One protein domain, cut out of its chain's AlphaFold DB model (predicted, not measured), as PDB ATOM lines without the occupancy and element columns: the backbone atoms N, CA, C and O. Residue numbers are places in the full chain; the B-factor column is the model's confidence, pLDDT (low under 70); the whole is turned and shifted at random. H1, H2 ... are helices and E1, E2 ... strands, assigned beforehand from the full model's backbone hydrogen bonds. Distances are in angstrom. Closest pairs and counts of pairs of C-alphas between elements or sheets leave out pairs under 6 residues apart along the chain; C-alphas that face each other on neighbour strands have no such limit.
ATOM      1  N   GLU A 365     247.406  97.241 296.020       67.50
ATOM      2  CA  GLU A 365     247.893  96.339 294.956       67.50
ATOM      3  C   GLU A 365     248.981  95.386 295.465       67.50
ATOM      4  O   GLU A 365     249.001  94.191 295.164       67.50
ATOM      5  N   VAL A 366     249.856  95.911 296.313       64.12
ATOM      6  CA  VAL A 366     250.892  95.145 296.992       64.12
ATOM      7  C   VAL A 366     250.327  94.101 297.959       64.12
ATOM      8  O   VAL A 366     250.847  92.986 298.020       64.12
ATOM      9  N   GLN A 367     249.330  94.467 298.766       67.25
ATOM     10  CA  GLN A 367     248.761  93.564 299.769       67.25
ATOM     11  C   GLN A 367     248.084  92.371 299.100       67.25
ATOM     12  O   GLN A 367     248.342  91.232 299.489       67.25
ATOM     13  N   ILE A 368     247.331  92.617 298.027       77.94
ATOM     14  CA  ILE A 368     246.735  91.565 297.197       77.94
ATOM     15  C   ILE A 368     247.814  90.643 296.622       77.94
ATOM     16  O   ILE A 368     247.713  89.424 296.750       77.94
ATOM     17  N   ALA A 369     248.893  91.199 296.058       72.62
ATOM     18  CA  ALA A 369     250.008  90.400 295.545       72.62
ATOM     19  C   ALA A 369     250.680  89.538 296.633       72.62
ATOM     20  O   ALA A 369     251.080  88.407 296.374       72.62
ATOM     21  N   ALA A 370     250.783  90.035 297.866       67.62
ATOM     22  CA  ALA A 370     251.363  89.276 298.970       67.62
ATOM     23  C   ALA A 370     250.460  88.135 299.459       67.62
ATOM     24  O   ALA A 370     250.980  87.079 299.820       67.62
ATOM     25  N   ILE A 371     249.137  88.340 299.483       80.25
ATOM     26  CA  ILE A 371     248.159  87.290 299.820       80.25
ATOM     27  C   ILE A 371     248.207  86.185 298.762       80.25
ATOM     28  O   ILE A 371     248.234  85.007 299.119       80.25
ATOM     29  N   ARG A 372     248.328  86.563 297.480       82.81
ATOM     30  CA  ARG A 372     248.533  85.627 296.365       82.81
ATOM     31  C   ARG A 372     249.705  84.689 296.593       82.81
ATOM     32  O   ARG A 372     249.560  83.472 296.582       82.81
ATOM     33  N   GLU A 373     250.856  85.263 296.913       74.12
ATOM     34  CA  GLU A 373     252.063  84.490 297.199       74.12
ATOM     35  C   GLU A 373     251.903  83.549 298.403       74.12
ATOM     36  O   GLU A 373     252.478  82.461 298.406       74.12
ATOM     37  N   VAL A 374     251.136  83.952 299.423       80.25
ATOM     38  CA  VAL A 374     250.899  83.131 300.620       80.25
ATOM     39  C   VAL A 374     250.053  81.914 300.291       80.25
ATOM     40  O   VAL A 374     250.437  80.804 300.664       80.25
ATOM     41  N   TYR A 375     248.909  82.097 299.625       87.75
ATOM     42  CA  TYR A 375     248.045  80.958 299.327       87.75
ATOM     43  C   TYR A 375     248.708  80.028 298.306       87.75
ATOM     44  O   TYR A 375     248.600  78.815 298.442       87.75
ATOM     45  N   GLU A 376     249.452  80.563 297.331       86.38
ATOM     46  CA  GLU A 376     250.185  79.752 296.351       86.38
ATOM     47  C   GLU A 376     251.234  78.864 297.021       86.38
ATOM     48  O   GLU A 376     251.325  77.679 296.714       86.38
ATOM     49  N   ASP A 377     252.021  79.407 297.953       82.00
ATOM     50  CA  ASP A 377     252.996  78.596 298.690       82.00
ATOM     51  C   ASP A 377     252.312  77.577 299.608       82.00
ATOM     52  O   ASP A 377     252.758  76.436 299.696       82.00
ATOM     53  N   THR A 378     251.205  77.968 300.244       87.50
ATOM     54  CA  THR A 378     250.435  77.085 301.132       87.50
ATOM     55  C   THR A 378     249.874  75.892 300.365       87.50
ATOM     56  O   THR A 378     250.097  74.754 300.768       87.50
ATOM     57  N   ILE A 379     249.203  76.128 299.233       90.31
ATOM     58  CA  ILE A 379     248.654  75.050 298.402       90.31
ATOM     59  C   ILE A 379     249.795  74.203 297.832       90.31
ATOM     60  O   ILE A 379     249.708  72.981 297.873       90.31
ATOM     61  N   GLY A 380     250.893  74.816 297.375       88.19
ATOM     62  CA  GLY A 380     252.063  74.075 296.897       88.19
ATOM     63  C   GLY A 380     252.651  73.130 297.953       88.19
ATOM     64  O   GLY A 380     252.999  71.992 297.646       88.19
ATOM     65  N   GLU A 381     252.735  73.567 299.209       87.56
ATOM     66  CA  GLU A 381     253.193  72.740 300.331       87.56
ATOM     67  C   GLU A 381     252.214  71.602 300.664       87.56
ATOM     68  O   GLU A 381     252.653  70.485 300.943       87.56
ATOM     69  N   LEU A 382     250.901  71.850 300.611       90.88
ATOM     70  CA  LEU A 382     249.894  70.801 300.796       90.88
ATOM     71  C   LEU A 382     249.960  69.759 299.670       90.88
ATOM     72  O   LEU A 382     249.963  68.560 299.947       90.88
ATOM     73  N   MET A 383     250.107  70.198 298.414       90.31
ATOM     74  CA  MET A 383     250.275  69.302 297.264       90.31
ATOM     75  C   MET A 383     251.534  68.438 297.392       90.31
ATOM     76  O   MET A 383     251.470  67.234 297.151       90.31
ATOM     77  N   ARG A 384     252.654  69.014 297.854       89.38
ATOM     78  CA  ARG A 384     253.877  68.256 298.167       89.38
ATOM     79  C   ARG A 384     253.607  67.151 299.191       89.38
ATOM     80  O   ARG A 384     253.941  65.999 298.935       89.38
ATOM     81  N   ARG A 385     252.989  67.489 300.329       89.19
ATOM     82  CA  ARG A 385     252.687  66.522 301.403       89.19
ATOM     83  C   ARG A 385     251.767  65.406 300.935       89.19
ATOM     84  O   ARG A 385     252.007  64.252 301.272       89.19
ATOM     85  N   ARG A 386     250.747  65.741 300.144       91.31
ATOM     86  CA  ARG A 386     249.845  64.765 299.526       91.31
ATOM     87  C   ARG A 386     250.624  63.768 298.666       91.31
ATOM     88  O   ARG A 386     250.438  62.566 298.815       91.31
ATOM     89  N   LEU A 387     251.507  64.255 297.790       87.31
ATOM     90  CA  LEU A 387     252.304  63.405 296.899       87.31
ATOM     91  C   LEU A 387     253.312  62.535 297.666       87.31
ATOM     92  O   LEU A 387     253.461  61.357 297.349       87.31
ATOM     93  N   GLU A 388     253.969  63.080 298.690       86.31
ATOM     94  CA  GLU A 388     254.870  62.316 299.568       86.31
ATOM     95  C   GLU A 388     254.121  61.214 300.325       86.31
ATOM     96  O   GLU A 388     254.553  60.064 300.328       86.31
ATOM     97  N   MET A 389     252.959  61.537 300.896       87.00
ATOM     98  CA  MET A 389     252.135  60.572 301.618       87.00
ATOM     99  C   MET A 389     251.578  59.483 300.695       87.00
ATOM    100  O   MET A 389     251.567  58.315 301.073       87.00
ATOM    101  N   GLN A 390     251.155  59.838 299.479       86.69
ATOM    102  CA  GLN A 390     250.726  58.866 298.471       86.69
ATOM    103  C   GLN A 390     251.864  57.895 298.132       86.69
ATOM    104  O   GLN A 390     251.662  56.683 298.158       86.69
ATOM    105  N   LYS A 391     253.077  58.414 297.913       84.50
ATOM    106  CA  LYS A 391     254.264  57.593 297.657       84.50
ATOM    107  C   LYS A 391     254.569  56.644 298.819       84.50
ATOM    108  O   LYS A 391     254.835  55.468 298.590       84.50
ATOM    109  N   ASP A 392     254.492  57.127 300.058       82.69
ATOM    110  CA  ASP A 392     254.698  56.294 301.246       82.69
ATOM    111  C   ASP A 392     253.633  55.192 301.366       82.69
ATOM    112  O   ASP A 392     253.951  54.061 301.741       82.69
ATOM    113  N   ILE A 393     252.374  55.486 301.020       83.50
ATOM    114  CA  ILE A 393     251.284  54.500 300.981       83.50
ATOM    115  C   ILE A 393     251.547  53.433 299.917       83.50
ATOM    116  O   ILE A 393     251.332  52.247 300.186       83.50
ATOM    117  N   ASP A 394     252.015  53.829 298.735       82.38
ATOM    118  CA  ASP A 394     252.311  52.905 297.641       82.38
ATOM    119  C   ASP A 394     253.474  51.968 298.008       82.38
ATOM    120  O   ASP A 394     253.351  50.752 297.866       82.38
ATOM    121  N   VAL A 395     254.531  52.486 298.643       80.12
ATOM    122  CA  VAL A 395     255.634  51.666 299.187       80.12
ATOM    123  C   VAL A 395     255.150  50.734 300.309       80.12
ATOM    124  O   VAL A 395     255.543  49.569 300.392       80.12
ATOM    125  N   GLN A 396     254.261  51.202 301.190       75.88
ATOM    126  CA  GLN A 396     253.691  50.363 302.253       75.88
ATOM    127  C   GLN A 396     252.753  49.273 301.723       75.88
ATOM    128  O   GLN A 396     252.631  48.221 302.359       75.88
ATOM    129  N   ARG A 397     252.092  49.506 300.581       70.06
ATOM    130  CA  ARG A 397     251.271  48.508 299.885       70.06
ATOM    131  C   ARG A 397     252.130  47.340 299.407       70.06
ATOM    132  O   ARG A 397     251.695  46.201 299.548       70.06
ATOM    133  N   GLU A 398     253.330  47.616 298.912       66.25
ATOM    134  CA  GLU A 398     254.305  46.595 298.508       66.25
ATOM    135  C   GLU A 398     254.885  45.838 299.718       66.25
ATOM    136  O   GLU A 398     255.135  44.640 299.637       66.25
ATOM    137  N   ALA A 399     255.031  46.509 300.867       66.94
ATOM    138  CA  ALA A 399     255.627  45.943 302.082       66.94
ATOM    139  C   ALA A 399     254.639  45.273 303.070       66.94
ATOM    140  O   ALA A 399     255.076  44.789 304.117       66.94
ATOM    141  N   GLY A 400     253.325  45.271 302.798       61.56
ATOM    142  CA  GLY A 400     252.315  44.527 303.573       61.56
ATOM    143  C   GLY A 400     252.111  44.962 305.038       61.56
ATOM    144  O   GLY A 400     251.937  44.109 305.905       61.56
ATOM    145  N   ARG A 401     252.153  46.269 305.356       62.88
ATOM    146  CA  ARG A 401     252.167  46.778 306.753       62.88
ATOM    147  C   ARG A 401     250.831  47.367 307.273       62.88
ATOM    148  O   ARG A 401     250.069  47.940 306.496       62.88
ATOM    149  N   PRO A 402     250.576  47.331 308.605       57.97
ATOM    150  CA  PRO A 402     249.296  47.723 309.228       57.97
ATOM    151  C   PRO A 402     248.998  49.237 309.297       57.97
ATOM    152  O   PRO A 402     247.853  49.622 309.519       57.97
ATOM    153  N   MET A 403     249.977  50.120 309.066       67.62
ATOM    154  CA  MET A 403     249.793  51.585 309.169       67.62
ATOM    155  C   MET A 403     249.030  52.225 307.990       67.62
ATOM    156  O   MET A 403     248.711  53.415 308.022       67.62
ATOM    157  N   ARG A 404     248.676  51.438 306.966       71.19
ATOM    158  CA  ARG A 404     248.051  51.910 305.721       71.19
ATOM    159  C   ARG A 404     246.683  52.570 305.921       71.19
ATOM    160  O   ARG A 404     246.385  53.561 305.262       71.19
ATOM    161  N   ALA A 405     245.846  52.032 306.809       76.06
ATOM    162  CA  ALA A 405     244.504  52.573 307.041       76.06
ATOM    163  C   ALA A 405     244.554  53.996 307.630       76.06
ATOM    164  O   ALA A 405     243.769  54.858 307.234       76.06
ATOM    165  N   LEU A 406     245.518  54.255 308.523       79.00
ATOM    166  CA  LEU A 406     245.753  55.583 309.087       79.00
ATOM    167  C   LEU A 406     246.284  56.553 308.022       79.00
ATOM    168  O   LEU A 406     245.775  57.664 307.916       79.00
ATOM    169  N   ALA A 407     247.242  56.118 307.199       79.75
ATOM    170  CA  ALA A 407     247.798  56.942 306.125       79.75
ATOM    171  C   ALA A 407     246.744  57.307 305.059       79.75
ATOM    172  O   ALA A 407     246.667  58.455 304.637       79.75
ATOM    173  N   LEU A 408     245.861  56.373 304.679       82.81
ATOM    174  CA  LEU A 408     244.742  56.654 303.766       82.81
ATOM    175  C   LEU A 408     243.736  57.651 304.354       82.81
ATOM    176  O   LEU A 408     243.175  58.461 303.618       82.81
ATOM    177  N   LYS A 409     243.494  57.601 305.669       85.44
ATOM    178  CA  LYS A 409     242.648  58.587 306.350       85.44
ATOM    179  C   LYS A 409     243.295  59.976 306.321       85.44
ATOM    180  O   LYS A 409     242.635  60.929 305.922       85.44
ATOM    181  N   GLN A 410     244.582  60.065 306.654       85.25
ATOM    182  CA  GLN A 410     245.351  61.315 306.612       85.25
ATOM    183  C   GLN A 410     245.437  61.904 305.196       85.25
ATOM    184  O   GLN A 410     245.358  63.117 305.032       85.25
ATOM    185  N   LEU A 411     245.531  61.059 304.163       88.06
ATOM    186  CA  LEU A 411     245.518  61.503 302.770       88.06
ATOM    187  C   LEU A 411     244.176  62.143 302.388       88.06
ATOM    188  O   LEU A 411     244.164  63.204 301.774       88.06
ATOM    189  N   ARG A 412     243.046  61.543 302.796       88.75
ATOM    190  CA  ARG A 412     241.709  62.121 302.563       88.75
ATOM    191  C   ARG A 412     241.519  63.450 303.290       88.75
ATOM    192  O   ARG A 412     240.889  64.353 302.750       88.75
ATOM    193  N   GLU A 413     242.053  63.564 304.504       90.94
ATOM    194  CA  GLU A 413     242.048  64.820 305.265       90.94
ATOM    195  C   GLU A 413     242.869  65.906 304.544       90.94
ATOM    196  O   GLU A 413     242.403  67.037 304.422       90.94
ATOM    197  N   LEU A 414     244.037  65.554 303.987       91.81
ATOM    198  CA  LEU A 414     244.854  66.464 303.174       91.81
ATOM    199  C   LEU A 414     244.170  66.871 301.863       91.81
ATOM    200  O   LEU A 414     244.232  68.043 301.497       91.81
ATOM    201  N   ASP A 415     243.520  65.941 301.159       92.25
ATOM    202  CA  ASP A 415     242.768  66.247 299.935       92.25
ATOM    203  C   ASP A 415     241.639  67.250 300.228       92.25
ATOM    204  O   ASP A 415     241.519  68.268 299.543       92.25
ATOM    205  N   ALA A 416     240.890  67.037 301.315       93.44
ATOM    206  CA  ALA A 416     239.867  67.977 301.760       93.44
ATOM    207  C   ALA A 416     240.453  69.357 302.121       93.44
ATOM    208  O   ALA A 416     239.884  70.386 301.757       93.44
ATOM    209  N   GLU A 417     241.609  69.408 302.794       93.00
ATOM    210  CA  GLU A 417     242.293  70.669 303.122       93.00
ATOM    211  C   GLU A 417     242.764  71.422 301.863       93.00
ATOM    212  O   GLU A 417     242.648  72.653 301.788       93.00
ATOM    213  N   ILE A 418     243.262  70.700 300.851       92.81
ATOM    214  CA  ILE A 418     243.655  71.269 299.554       92.81
ATOM    215  C   ILE A 418     242.443  71.890 298.859       92.81
ATOM    216  O   ILE A 418     242.524  73.044 298.428       92.81
ATOM    217  N   ASP A 419     241.333  71.161 298.768       93.75
ATOM    218  CA  ASP A 419     240.128  71.621 298.076       93.75
ATOM    219  C   ASP A 419     239.513  72.844 298.764       93.75
ATOM    220  O   ASP A 419     239.201  73.840 298.103       93.75
ATOM    221  N   VAL A 420     239.449  72.839 300.098       94.25
ATOM    222  CA  VAL A 420     238.999  73.994 300.889       94.25
ATOM    223  C   VAL A 420     239.918  75.202 300.677       94.25
ATOM    224  O   VAL A 420     239.447  76.324 300.484       94.25
ATOM    225  N   THR A 421     241.239  75.006 300.655       92.50
ATOM    226  CA  THR A 421     242.187  76.114 300.442       92.50
ATOM    227  C   THR A 421     242.088  76.683 299.022       92.50
ATOM    228  O   THR A 421     242.147  77.904 298.849       92.50
ATOM    229  N   LYS A 422     241.885  75.834 298.005       94.38
ATOM    230  CA  LYS A 422     241.624  76.260 296.619       94.38
ATOM    231  C   LYS A 422     240.310  77.035 296.507       94.38
ATOM    232  O   LYS A 422     240.289  78.081 295.863       94.38
ATOM    233  N   MET A 423     239.254  76.583 297.184       94.31
ATOM    234  CA  MET A 423     237.975  77.294 297.255       94.31
ATOM    235  C   MET A 423     238.138  78.690 297.876       94.31
ATOM    236  O   MET A 423     237.642  79.668 297.325       94.31
ATOM    237  N   HIS A 424     238.877  78.822 298.983       94.75
ATOM    238  CA  HIS A 424     239.146  80.138 299.576       94.75
ATOM    239  C   HIS A 424     239.980  81.041 298.652       94.75
ATOM    240  O   HIS A 424     239.767  82.254 298.620       94.75
ATOM    241  N   ALA A 425     240.918  80.475 297.882       93.06
ATOM    242  CA  ALA A 425     241.675  81.224 296.879       93.06
ATOM    243  C   ALA A 425     240.774  81.720 295.736       93.06
ATOM    244  O   ALA A 425     240.916  82.865 295.313       93.06
ATOM    245  N   ASP A 426     239.814  80.908 295.283       93.88
ATOM    246  CA  ASP A 426     238.793  81.314 294.306       93.88
ATOM    247  C   ASP A 426     237.908  82.454 294.836       93.88
ATOM    248  O   ASP A 426     237.733  83.481 294.176       93.88
ATOM    249  N   GLN A 427     237.426  82.330 296.076       93.69
ATOM    250  CA  GLN A 427     236.654  83.377 296.744       93.69
ATOM    251  C   GLN A 427     237.452  84.679 296.867       93.69
ATOM    252  O   GLN A 427     236.914  85.756 296.605       93.69
ATOM    253  N   PHE A 428     238.742  84.603 297.199       93.75
ATOM    254  CA  PHE A 428     239.624  85.767 297.253       93.75
ATOM    255  C   PHE A 428     239.839  86.406 295.871       93.75
ATOM    256  O   PHE A 428     239.674  87.617 295.721       93.75
ATOM    257  N   GLU A 429     240.130  85.612 294.839       93.19
ATOM    258  CA  GLU A 429     240.365  86.107 293.472       93.19
ATOM    259  C   GLU A 429     239.089  86.606 292.771       93.19
ATOM    260  O   GLU A 429     239.167  87.235 291.716       93.19
ATOM    261  N   SER A 430     237.910  86.384 293.357       90.88
ATOM    262  CA  SER A 430     236.652  86.944 292.853       90.88
ATOM    263  C   SER A 430     236.535  88.466 293.020       90.88
ATOM    264  O   SER A 430     235.704  89.077 292.351       90.88
ATOM    265  N   PHE A 431     237.328  89.072 293.922       90.44
ATOM    266  CA  PHE A 431     237.236  90.493 294.309       90.44
ATOM    267  C   PHE A 431     235.802  90.958 294.628       90.44
ATOM    268  O   PHE A 431     235.442  92.114 294.398       90.44
ATOM    269  N   ASN A 432     234.980  90.051 295.159       90.44
ATOM    270  CA  ASN A 432     233.606  90.302 295.570       90.44
ATOM    271  C   ASN A 432     233.513  90.305 297.102       90.44
ATOM    272  O   ASN A 432     234.049  89.421 297.770       90.44
ATOM    273  N   MET A 433     232.813  91.298 297.651       90.00
ATOM    274  CA  MET A 433     232.746  91.530 299.093       90.00
ATOM    275  C   MET A 433     232.048  90.400 299.863       90.00
ATOM    276  O   MET A 433     232.521  90.006 300.931       90.00
ATOM    277  N   ASP A 434     230.967  89.842 299.320       90.81
ATOM    278  CA  ASP A 434     230.216  88.755 299.961       90.81
ATOM    279  C   ASP A 434     231.056  87.479 299.991       90.81
ATOM    280  O   ASP A 434     231.162  86.804 301.016       90.81
ATOM    281  N   ARG A 435     231.759  87.200 298.888       91.56
ATOM    282  CA  ARG A 435     232.703  86.081 298.798       91.56
ATOM    283  C   ARG A 435     233.901  86.264 299.721       91.56
ATOM    284  O   ARG A 435     234.306  85.307 300.365       91.56
ATOM    285  N   TRP A 436     234.442  87.477 299.836       92.12
ATOM    286  CA  TRP A 436     235.502  87.771 300.802       92.12
ATOM    287  C   TRP A 436     235.023  87.604 302.235       92.12
ATOM    288  O   TRP A 436     235.791  87.135 303.062       92.12
ATOM    289  N   SER A 437     233.777  87.961 302.539       88.00
ATOM    290  CA  SER A 437     233.192  87.804 303.875       88.00
ATOM    291  C   SER A 437     232.934  86.334 304.223       88.00
ATOM    292  O   SER A 437     233.066  85.961 305.383       88.00
ATOM    293  N   ALA A 438     232.654  85.492 303.224       90.38
ATOM    294  CA  ALA A 438     232.475  84.051 303.396       90.38
ATOM    295  C   ALA A 438     233.778  83.289 303.712       90.38
ATOM    296  O   ALA A 438     233.711  82.158 304.192       90.38
ATOM    297  N   ILE A 439     234.955  83.884 303.476       91.88
ATOM    298  CA  ILE A 439     236.243  83.264 303.824       91.88
ATOM    299  C   ILE A 439     236.368  83.195 305.360       91.88
ATOM    300  O   ILE A 439     236.369  84.246 306.011       91.88
ATOM    301  N   PRO A 440     236.541  82.006 305.968       92.69
ATOM    302  CA  PRO A 440     236.678  81.874 307.418       92.69
ATOM    303  C   PRO A 440     237.876  82.667 307.957       92.69
ATOM    304  O   PRO A 440     238.954  82.645 307.356       92.69
ATOM    305  N   GLU A 441     237.710  83.365 309.085       88.94
ATOM    306  CA  GLU A 441     238.762  84.186 309.720       88.94
ATOM    307  C   GLU A 441     239.998  83.364 310.119       88.94
ATOM    308  O   GLU A 441     241.124  83.854 310.081       88.94
ATOM    309  N   ASP A 442     239.804  82.092 310.458       88.81
ATOM    310  CA  ASP A 442     240.849  81.143 310.838       88.81
ATOM    311  C   ASP A 442     241.543  80.481 309.637       88.81
ATOM    312  O   ASP A 442     242.587  79.839 309.796       88.81
ATOM    313  N   SER A 443     241.035  80.676 308.417       90.94
ATOM    314  CA  SER A 443     241.715  80.224 307.204       90.94
ATOM    315  C   SER A 443     243.025  80.995 306.977       90.94
ATOM    316  O   SER A 443     243.243  82.097 307.486       90.94
ATOM    317  N   VAL A 444     243.950  80.430 306.192       86.56
ATOM    318  CA  VAL A 444     245.220  81.112 305.871       86.56
ATOM    319  C   VAL A 444     244.975  82.454 305.175       86.56
ATOM    320  O   VAL A 444     245.638  83.434 305.510       86.56
ATOM    321  N   ILE A 445     244.008  82.512 304.256       89.62
ATOM    322  CA  ILE A 445     243.657  83.732 303.522       89.62
ATOM    323  C   ILE A 445     242.895  84.708 304.426       89.62
ATOM    324  O   ILE A 445     243.255  85.882 304.456       89.62
ATOM    325  N   GLY A 446     241.924  84.232 305.214       88.50
ATOM    326  CA  GLY A 446     241.166  85.046 306.171       88.50
ATOM    327  C   GLY A 446     242.073  85.754 307.170       88.50
ATOM    328  O   GLY A 446     242.088  86.981 307.219       88.50
ATOM    329  N   ARG A 447     242.975  85.016 307.832       86.19
ATOM    330  CA  ARG A 447     243.979  85.605 308.737       86.19
ATOM    331  C   ARG A 447     244.819  86.691 308.072       86.19
ATOM    332  O   ARG A 447     245.185  87.654 308.733       86.19
ATOM    333  N   CYS A 448     245.158  86.525 306.793       82.31
ATOM    334  CA  CYS A 448     245.948  87.503 306.048       82.31
ATOM    335  C   CYS A 448     245.145  88.745 305.636       82.31
ATOM    336  O   CYS A 448     245.702  89.841 305.579       82.31
ATOM    337  N   LEU A 449     243.862  88.575 305.325       84.88
ATOM    338  CA  LEU A 449     242.939  89.664 305.016       84.88
ATOM    339  C   LEU A 449     242.616  90.500 306.262       84.88
ATOM    340  O   LEU A 449     242.566  91.729 306.196       84.88
ATOM    341  N   ASP A 450     242.439  89.829 307.399       84.94
ATOM    342  CA  ASP A 450     241.982  90.435 308.653       84.94
ATOM    343  C   ASP A 450     243.112  91.017 309.482       84.94
ATOM    344  O   ASP A 450     242.914  91.974 310.236       84.94
ATOM    345  N   ASP A 451     244.309  90.456 309.336       77.06
ATOM    346  CA  ASP A 451     245.476  90.862 310.086       77.06
ATOM    347  C   ASP A 451     246.721  90.919 309.209       77.06
ATOM    348  O   ASP A 451     247.245  89.933 308.683       77.06
ATOM    349  N   LEU A 452     247.249  92.130 309.114       65.31
ATOM    350  CA  LEU A 452     248.464  92.383 308.382       65.31
ATOM    351  C   LEU A 452     249.665  91.673 309.000       65.31
ATOM    352  O   LEU A 452     250.554  91.252 308.261       65.31
ATOM    353  N   ASP A 453     249.703  91.517 310.322       64.00
ATOM    354  CA  ASP A 453     250.772  90.810 311.026       64.00
ATOM    355  C   ASP A 453     250.823  89.351 310.617       64.00
ATOM    356  O   ASP A 453     251.897  88.793 310.361       64.00
ATOM    357  N   ASN A 454     249.649  88.741 310.509       72.81
ATOM    358  CA  ASN A 454     249.512  87.390 310.003       72.81
ATOM    359  C   ASN A 454     249.899  87.314 308.532       72.81
ATOM    360  O   ASN A 454     250.691  86.435 308.186       72.81
ATOM    361  N   LEU A 455     249.474  88.272 307.701       68.75
ATOM    362  CA  LEU A 455     249.936  88.358 306.317       68.75
ATOM    363  C   LEU A 455     251.460  88.459 306.250       68.75
ATOM    364  O   LEU A 455     252.085  87.680 305.546       68.75
ATOM    365  N   GLN A 456     252.104  89.313 307.042       59.75
ATOM    366  CA  GLN A 456     253.563  89.389 307.110       59.75
ATOM    367  C   GLN A 456     254.194  88.059 307.527       59.75
ATOM    368  O   GLN A 456     255.207  87.663 306.946       59.75
ATOM    369  N   LYS A 457     253.692  87.413 308.584       64.38
ATOM    370  CA  LYS A 457     254.281  86.183 309.133       64.38
ATOM    371  C   LYS A 457     254.138  85.031 308.144       64.38
ATOM    372  O   LYS A 457     255.133  84.358 307.861       64.38
ATOM    373  N   ALA A 458     252.936  84.831 307.608       66.00
ATOM    374  CA  ALA A 458     252.632  83.808 306.616       66.00
ATOM    375  C   ALA A 458     253.429  84.056 305.337       66.00
ATOM    376  O   ALA A 458     254.131  83.176 304.841       66.00
ATOM    377  N   ASN A 459     253.455  85.304 304.887       59.56
ATOM    378  CA  ASN A 459     254.203  85.680 303.711       59.56
ATOM    379  C   ASN A 459     255.723  85.524 303.924       59.56
ATOM    380  O   ASN A 459     256.412  84.997 303.058       59.56
ATOM    381  N   ARG A 460     256.271  85.854 305.106       56.94
ATOM    382  CA  ARG A 460     257.688  85.606 305.447       56.94
ATOM    383  C   ARG A 460     258.059  84.123 305.333       56.94
ATOM    384  O   ARG A 460     259.207  83.830 304.984       56.94
ATOM    385  N   ARG A 461     257.124  83.214 305.632       59.66
ATOM    386  CA  ARG A 461     257.293  81.761 305.470       59.66
ATOM    387  C   ARG A 461     257.233  81.362 303.992       59.66
ATOM    388  O   ARG A 461     258.189  80.742 303.534       59.66
ATOM    389  N   ALA A 462     256.248  81.852 303.235       55.75
ATOM    390  CA  ALA A 462     256.149  81.665 301.776       55.75
ATOM    391  C   ALA A 462     257.374  82.186 300.997       55.75
ATOM    392  O   ALA A 462     257.792  81.694 299.951       55.75
ATOM    393  N   ARG A 463     258.029  83.185 301.572       53.09
ATOM    394  CA  ARG A 463     259.188  83.902 301.045       53.09
ATOM    395  C   ARG A 463     260.535  83.209 301.284       53.09
ATOM    396  O   ARG A 463     261.528  83.569 300.652       53.09
ATOM    397  N   LEU A 464     260.615  82.204 302.160       43.03
ATOM    398  CA  LEU A 464     261.786  81.307 302.214       43.03
ATOM    399  C   LEU A 464     261.934  80.468 300.931       43.03
ATOM    400  O   LEU A 464     262.915  79.746 300.784       43.03
ATOM    401  N   ARG A 465     260.946  80.561 300.040       48.25
ATOM    402  CA  ARG A 465     260.447  79.430 299.288       48.25
ATOM    403  C   ARG A 465     260.021  79.812 297.854       48.25
ATOM    404  O   ARG A 465     260.396  79.113 296.920       48.25
ATOM    405  N   LYS A 466     259.429  80.998 297.647       40.69
ATOM    406  CA  LYS A 466     259.147  81.595 296.322       40.69
ATOM    407  C   LYS A 466     259.727  83.019 296.186       40.69
ATOM    408  O   LYS A 466     259.705  83.786 297.155       40.69
ATOM    409  N   PRO A 467     260.260  83.437 295.017       43.50
ATOM    410  CA  PRO A 467     260.742  84.800 294.790       43.50
ATOM    411  C   PRO A 467     259.591  85.795 294.542       43.50
ATOM    412  O   PRO A 467     259.567  86.461 293.520       43.50
ATOM    413  N   GLY A 468     258.667  85.933 295.490       40.75
ATOM    414  CA  GLY A 468     257.576  86.907 295.418       40.75
ATOM    415  C   GLY A 468     258.006  88.369 295.642       40.75
ATOM    416  O   GLY A 468     258.912  88.647 296.446       40.75
ATOM    417  N   GLU A 469     257.376  89.298 294.917       45.75
ATOM    418  CA  GLU A 469     257.576  90.755 294.977       45.75
ATOM    419  C   GLU A 469     256.619  91.447 295.969       45.75
ATOM    420  O   GLU A 469     257.048  92.378 296.657       45.75
ATOM    421  N   GLY A 470     255.378  90.965 296.128       36.78
ATOM    422  CA  GLY A 470     254.378  91.522 297.057       36.78
ATOM    423  C   GLY A 470     254.754  91.296 298.525       36.78
ATOM    424  O   GLY A 470     254.638  92.186 299.377       36.78
ATOM    425  N   ALA A 471     255.353  90.139 298.800       39.16
ATOM    426  CA  ALA A 471     255.856  89.693 300.089       39.16
ATOM    427  C   ALA A 471     256.719  90.678 300.866       39.16
ATOM    428  O   ALA A 471     256.598  90.899 302.078       39.16
ATOM    429  N   GLN A 472     257.675  91.251 300.145       41.50
ATOM    430  CA  GLN A 472     258.712  92.077 300.745       41.50
ATOM    431  C   GLN A 472     258.175  93.429 301.180       41.50
ATOM    432  O   GLN A 472     258.859  94.138 301.921       41.50
ATOM    433  N   ILE A 473     257.002  93.794 300.681       40.16
ATOM    434  CA  ILE A 473     256.398  95.092 300.881       40.16
ATOM    435  C   ILE A 473     255.401  95.007 302.053       40.16
ATOM    436  O   ILE A 473     255.446  95.875 302.925       40.16
ATOM    437  N   VAL A 474     254.643  93.907 302.203       36.19
ATOM    438  CA  VAL A 474     253.749  93.705 303.366       36.19
ATOM    439  C   VAL A 474     254.498  93.462 304.678       36.19
ATOM    440  O   VAL A 474     254.148  94.045 305.703       36.19
ATOM    441  N   GLN A 475     255.608  92.716 304.667       37.00
ATOM    442  CA  GLN A 475     256.433  92.549 305.872       37.00
ATOM    443  C   GLN A 475     256.928  93.884 306.456       37.00
ATOM    444  O   GLN A 475     257.206  93.976 307.649       37.00
ATOM    445  N   ARG A 476     257.036  94.932 305.648       40.72
ATOM    446  CA  ARG A 476     257.425  96.255 306.142       40.72
ATOM    447  C   ARG A 476     256.225  97.011 306.694       40.72
ATOM    448  O   ARG A 476     256.384  97.753 307.648       40.72
ATOM    449  N   TYR A 477     255.038  96.809 306.137       35.75
ATOM    450  CA  TYR A 477     253.823  97.504 306.553       35.75
ATOM    451  C   TYR A 477     253.443  97.194 308.025       35.75
ATOM    452  O   TYR A 477     253.142  98.121 308.767       35.75
ATOM    453  N   VAL A 478     253.628  95.957 308.507       33.91
ATOM    454  CA  VAL A 478     253.378  95.549 309.919       33.91
ATOM    455  C   VAL A 478     254.363  96.123 310.924       33.91
ATOM    456  O   VAL A 478     253.982  96.644 311.968       33.91
ATOM    457  N   GLN A 479     255.657  96.085 310.592       32.91
ATOM    458  CA  GLN A 479     256.718  96.636 311.445       32.91
ATOM    459  C   GLN A 479     256.582  98.159 311.642       32.91
ATOM    460  O   GLN A 479     257.403  98.764 312.320       32.91
ATOM    461  N   ALA A 480     255.593  98.798 311.008       31.14
ATOM    462  CA  ALA A 480     255.240 100.205 311.153       31.14
ATOM    463  C   ALA A 480     254.215 100.477 312.253       31.14
ATOM    464  O   ALA A 480     254.189 101.591 312.758       31.14
ATOM    465  N   PHE A 481     253.359  99.502 312.572       29.38
ATOM    466  CA  PHE A 481     252.189  99.709 313.428       29.38
ATOM    467  C   PHE A 481     252.474  99.393 314.903       29.38
ATOM    468  O   PHE A 481     251.855  99.976 315.784       29.38
ATOM    469  N   GLN A 482     253.445  98.513 315.179       29.58
ATOM    470  CA  GLN A 482     253.789  98.062 316.538       29.58
ATOM    471  C   GLN A 482     255.004  98.774 317.162       29.58
ATOM    472  O   GLN A 482     255.290  98.594 318.341       29.58
ATOM    473  N   GLY A 483     255.740  99.582 316.391       27.78
ATOM    474  CA  GLY A 483     256.966 100.244 316.843       27.78
ATOM    475  C   GLY A 483     256.708 101.607 317.478       27.78
ATOM    476  O   GLY A 483     256.929 102.631 316.835       27.78
ATOM    477  N   GLY A 484     256.254 101.622 318.731       22.75
ATOM    478  CA  GLY A 484     256.304 102.812 319.581       22.75
ATOM    479  C   GLY A 484     257.736 103.354 319.705       22.75
ATOM    480  O   GLY A 484     258.691 102.589 319.784       22.75
ATOM    481  N   VAL A 485     257.836 104.687 319.653       25.59
ATOM    482  CA  VAL A 485     258.981 105.583 319.918       25.59
ATOM    483  C   VAL A 485     260.326 104.904 320.228       25.59
ATOM    484  O   VAL A 485     260.518 104.363 321.311       25.59
ATOM    485  N   ASP A 558     264.233  67.690 285.119       77.44
ATOM    486  CA  ASP A 558     264.130  67.320 283.712       77.44
ATOM    487  C   ASP A 558     262.952  68.080 283.056       77.44
ATOM    488  O   ASP A 558     261.863  68.115 283.640       77.44
ATOM    489  N   PRO A 559     263.137  68.732 281.890       81.31
ATOM    490  CA  PRO A 559     262.065  69.454 281.205       81.31
ATOM    491  C   PRO A 559     260.818  68.608 280.916       81.31
ATOM    492  O   PRO A 559     259.709  69.146 280.944       81.31
ATOM    493  N   GLU A 560     260.974  67.309 280.656       81.38
ATOM    494  CA  GLU A 560     259.862  66.393 280.391       81.38
ATOM    495  C   GLU A 560     259.056  66.139 281.667       81.38
ATOM    496  O   GLU A 560     257.835  66.299 281.666       81.38
ATOM    497  N   VAL A 561     259.740  65.882 282.787       80.38
ATOM    498  CA  VAL A 561     259.116  65.732 284.116       80.38
ATOM    499  C   VAL A 561     258.431  67.030 284.541       80.38
ATOM    500  O   VAL A 561     257.271  67.025 284.946       80.38
ATOM    501  N   TYR A 562     259.102  68.170 284.357       82.81
ATOM    502  CA  TYR A 562     258.531  69.482 284.653       82.81
ATOM    503  C   TYR A 562     257.243  69.741 283.866       82.81
ATOM    504  O   TYR A 562     256.302  70.343 284.390       82.81
ATOM    505  N   THR A 563     257.193  69.307 282.605       83.56
ATOM    506  CA  THR A 563     256.024  69.466 281.734       83.56
ATOM    507  C   THR A 563     254.898  68.514 282.130       83.56
ATOM    508  O   THR A 563     253.759  68.965 282.231       83.56
ATOM    509  N   ALA A 564     255.210  67.253 282.437       83.12
ATOM    510  CA  ALA A 564     254.244  66.264 282.922       83.12
ATOM    511  C   ALA A 564     253.596  66.676 284.261       83.12
ATOM    512  O   ALA A 564     252.400  66.479 284.475       83.12
ATOM    513  N   ASP A 565     254.349  67.347 285.136       85.12
ATOM    514  CA  ASP A 565     253.846  67.857 286.415       85.12
ATOM    515  C   ASP A 565     252.851  69.023 286.274       85.12
ATOM    516  O   ASP A 565     252.184  69.391 287.245       85.12
ATOM    517  N   ALA A 566     252.728  69.636 285.089       83.31
ATOM    518  CA  ALA A 566     251.874  70.806 284.889       83.31
ATOM    519  C   ALA A 566     250.409  70.542 285.263       83.31
ATOM    520  O   ALA A 566     249.782  71.411 285.861       83.31
ATOM    521  N   GLU A 567     249.877  69.361 284.946       81.62
ATOM    522  CA  GLU A 567     248.477  69.010 285.223       81.62
ATOM    523  C   GLU A 567     248.192  68.895 286.723       81.62
ATOM    524  O   GLU A 567     247.136  69.308 287.197       81.62
ATOM    525  N   HIS A 568     249.161  68.395 287.490       82.31
ATOM    526  CA  HIS A 568     249.013  68.149 288.922       82.31
ATOM    527  C   HIS A 568     249.260  69.402 289.765       82.31
ATOM    528  O   HIS A 568     248.710  69.536 290.855       82.31
ATOM    529  N   TRP A 569     250.078  70.328 289.265       88.81
ATOM    530  CA  TRP A 569     250.508  71.528 289.985       88.81
ATOM    531  C   TRP A 569     249.856  72.814 289.470       88.81
ATOM    532  O   TRP A 569     250.269  73.912 289.850       88.81
ATOM    533  N   ARG A 570     248.832  72.712 288.623       89.81
ATOM    534  CA  ARG A 570     248.024  73.852 288.185       89.81
ATOM    535  C   ARG A 570     246.612  73.759 288.722       89.81
ATOM    536  O   ARG A 570     246.042  72.683 288.863       89.81
ATOM    537  N   PHE A 571     246.041  74.911 289.036       89.56
ATOM    538  CA  PHE A 571     244.629  75.014 289.368       89.56
ATOM    539  C   PHE A 571     244.102  76.400 289.013       89.56
ATOM    540  O   PHE A 571     244.860  77.357 288.850       89.56
ATOM    541  N   ARG A 572     242.778  76.506 288.925       90.00
ATOM    542  CA  ARG A 572     242.093  77.762 288.645       90.00
ATOM    543  C   ARG A 572     241.608  78.404 289.944       90.00
ATOM    544  O   ARG A 572     240.972  77.734 290.750       90.00
ATOM    545  N   ALA A 573     241.896  79.691 290.119       86.94
ATOM    546  CA  ALA A 573     241.340  80.532 291.180       86.94
ATOM    547  C   ALA A 573     240.698  81.764 290.532       86.94
ATOM    548  O   ALA A 573     241.392  82.652 290.027       86.94
ATOM    549  N   GLY A 574     239.370  81.789 290.459       84.00
ATOM    550  CA  GLY A 574     238.606  82.761 289.690       84.00
ATOM    551  C   GLY A 574     238.990  82.737 288.208       84.00
ATOM    552  O   GLY A 574     238.932  81.713 287.521       84.00
ATOM    553  N   ASN A 575     239.441  83.885 287.703       83.50
ATOM    554  CA  ASN A 575     239.898  84.022 286.316       83.50
ATOM    555  C   ASN A 575     241.385  83.703 286.124       83.50
ATOM    556  O   ASN A 575     241.899  83.831 285.013       83.50
ATOM    557  N   ARG A 576     242.090  83.312 287.187       85.88
ATOM    558  CA  ARG A 576     243.536  83.130 287.172       85.88
ATOM    559  C   ARG A 576     243.907  81.652 287.077       85.88
ATOM    560  O   ARG A 576     243.460  80.848 287.892       85.88
ATOM    561  N   ASP A 577     244.765  81.326 286.114       86.44
ATOM    562  CA  ASP A 577     245.488  80.054 286.079       86.44
ATOM    563  C   ASP A 577     246.725  80.159 286.983       86.44
ATOM    564  O   ASP A 577     247.557  81.064 286.831       86.44
ATOM    565  N   VAL A 578     246.800  79.293 287.990       85.06
ATOM    566  CA  VAL A 578     247.821  79.339 289.034       85.06
ATOM    567  C   VAL A 578     248.774  78.166 288.862       85.06
ATOM    568  O   VAL A 578     248.434  77.025 289.154       85.06
ATOM    569  N   ASP A 579     250.005  78.472 288.450       86.00
ATOM    570  CA  ASP A 579     251.084  77.496 288.306       86.00
ATOM    571  C   ASP A 579     251.920  77.382 289.592       86.00
ATOM    572  O   ASP A 579     252.785  78.220 289.896       86.00
ATOM    573  N   LEU A 580     251.664  76.321 290.358       85.25
ATOM    574  CA  LEU A 580     252.348  76.027 291.614       85.25
ATOM    575  C   LEU A 580     253.731  75.414 291.416       85.25
ATOM    576  O   LEU A 580     254.457  75.291 292.401       85.25
ATOM    577  N   ARG A 581     254.173  75.117 290.187       81.31
ATOM    578  CA  ARG A 581     255.554  74.656 289.951       81.31
ATOM    579  C   ARG A 581     256.596  75.723 290.280       81.31
ATOM    580  O   ARG A 581     257.772  75.454 290.484       81.31
ATOM    581  N   THR A 582     256.149  76.968 290.409       68.69
ATOM    582  CA  THR A 582     256.963  78.083 290.899       68.69
ATOM    583  C   THR A 582     256.978  78.206 292.431       68.69
ATOM    584  O   THR A 582     257.636  79.104 292.956       68.69
ATOM    585  N   SER A 583     256.246  77.358 293.164       70.12
ATOM    586  CA  SER A 583     256.227  77.313 294.635       70.12
ATOM    587  C   SER A 583     257.429  76.552 295.201       70.12
ATOM    588  O   SER A 583     258.083  75.779 294.497       70.12
ATOM    589  N   ALA A 584     257.715  76.709 296.497       67.56
ATOM    590  CA  ALA A 584     258.709  75.830 297.112       67.56
ATOM    591  C   ALA A 584     258.223  74.422 297.361       67.56
ATOM    592  O   ALA A 584     259.069  73.538 297.410       67.56
ATOM    593  N   GLY A 585     256.918  74.216 297.547       72.94
ATOM    594  CA  GLY A 585     256.381  72.866 297.663       72.94
ATOM    595  C   GLY A 585     256.815  72.034 296.459       72.94
ATOM    596  O   GLY A 585     257.370  70.952 296.624       72.94
ATOM    597  N   TYR A 586     256.720  72.614 295.259       79.00
ATOM    598  CA  TYR A 586     257.233  71.982 294.049       79.00
ATOM    599  C   TYR A 586     258.754  71.849 294.045       79.00
ATOM    600  O   TYR A 586     259.287  70.788 293.744       79.00
ATOM    601  N   LYS A 587     259.478  72.909 294.420       74.69
ATOM    602  CA  LYS A 587     260.944  72.863 294.460       74.69
ATOM    603  C   LYS A 587     261.466  71.748 295.379       74.69
ATOM    604  O   LYS A 587     262.387  71.044 295.001       74.69
ATOM    605  N   GLN A 588     260.878  71.584 296.562       73.94
ATOM    606  CA  GLN A 588     261.245  70.543 297.526       73.94
ATOM    607  C   GLN A 588     260.785  69.151 297.091       73.94
ATOM    608  O   GLN A 588     261.452  68.175 297.407       73.94
ATOM    609  N   HIS A 589     259.666  69.064 296.368       81.69
ATOM    610  CA  HIS A 589     259.221  67.824 295.741       81.69
ATOM    611  C   HIS A 589     260.207  67.357 294.661       81.69
ATOM    612  O   HIS A 589     260.559  66.182 294.603       81.69
ATOM    613  N   ALA A 590     260.657  68.288 293.820       79.62
ATOM    614  CA  ALA A 590     261.418  67.975 292.622       79.62
ATOM    615  C   ALA A 590     262.944  67.961 292.831       79.62
ATOM    616  O   ALA A 590     263.657  67.374 292.023       79.62
ATOM    617  N   HIS A 591     263.476  68.613 293.875       73.44
ATOM    618  CA  HIS A 591     264.919  68.648 294.156       73.44
ATOM    619  C   HIS A 591     265.318  67.625 295.203       73.44
ATOM    620  O   HIS A 591     264.717  67.522 296.270       73.44
TER     621      HIS A 591
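This is residues 365 to 485 and 558 to 591 of the 676 residues of an uncharacterized protein of Pseudomonas amygdali pv. morsprunorum (UniProt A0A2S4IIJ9). A long helical hairpin, H1 and H2 side by side, makes the longest axis, and four short helices, H3 to H6, gather at the end opposite its turn, H3 on H2, H4 on both and H5 and H6 on H1. A small strand hairpin, E1 and E2, packs by E1 on the last part of H2, with H8 on H1 and H7 out to the side, touching no helix. The printed part has 155 residues, with eight named helices and two named strands in the order H1 H2 H3 H4 H5 H6 H7 E1 E2 H8; the sheet, E1 - E2, is antiparallel, and the class is mostly helix. The whole is compact, with a radius of gyration of the C-alphas of 17.4 A, but elongated in outline, spanning 62 by 36 by 34 A.

Begin at the sheet: find C-alpha 570 at (248.024, 73.852, 288.185), where strand E1, residues 570 to 573, begins; E2 is residues 576 to 579. E1 measures 9.9 A from first to last C-alpha and E2 9.5 A. Next find C-alpha 365 at (247.893, 96.339, 294.956); from there H1, residues 365 to 399, runs 51.5 A to C-alpha 399 at (255.627, 45.943, 302.082). H2, residues 404 to 429, runs back over 37.1 A. After it come H3, residues 433 to 438, 8.6 A; H4, residues 444 to 450, 10.3 A; H5, residues 452 to 462, 14.8 A; and H6, residues 471 to 478, 11.7 A. Beyond the cut look for H7, residues 559 to 564, 8.6 A, and, after the strands, H8, residues 584 to 590, 9.4 A.

Look first at the hairpin E1 and E2, antiparallel at 153 degrees: N 571 and O 578 are 3.2 A apart and N 578 and O 571 are 2.9 A apart, both within hydrogen-bond range. From E1 step to H2, where the closest C-alphas, of Asp 426 and Ala 573, are 4.1 A apart. H2 and the hub H1 form a helical hairpin: they touch at a shallow tilt of 18 degrees, opposite ways, closest at the C-alphas of Ile 393 and Arg 404, 6.3 A. H1 touches H8 with its residues 377 to 388 alone; the closest C-alphas, of Glu 381 and Gly 585, are 4.2 A apart, and the shallow tilt of 32 degrees is only just short of steep. Near its start, H1 touches H5 at a steep tilt of 46 degrees, with the C-alphas of Val 374 and Asn 459 closest at 5.2 A, and its residues 370 to 378 alone take part. H1 touches H6 with residues 366 to 373 alone, at a steep tilt of 62 degrees; the C-alphas of Ala 370 and Ala 471 are closest, 4.6 A. H4 touches H1, closest at the C-alphas of Ile 371 and Cys 448, 6.6 A, while H3 touches H2, closest at Gln 427 and Arg 435, whose C-alphas are 5.2 A apart. H3 and H4 are near each other, with 6 pairs of C-alphas within 10 A. H7 is apart from H1, H2 and E2, for instance. Every O i to N i+4 pair is within hydrogen-bond range in H1, H2, H3, H4, H5, H7 and H8, and 3 of 4 are in H6.

The two C-alphas farthest apart are those of Gly 400 and Val 485, 63.6 A. Residues 486 to 557 are not printed, and C-alphas 485 and 558 stand 52.9 A apart across this cut, on the link from H6 to H7. Of the links printed whole, H5 to H6 is short and the others are tight. The mean pLDDT of the printed part is 75.3; look for values under 70 at 45 residues, among them 398 to 403 and 455 to 485, and H6 has a mean of 38.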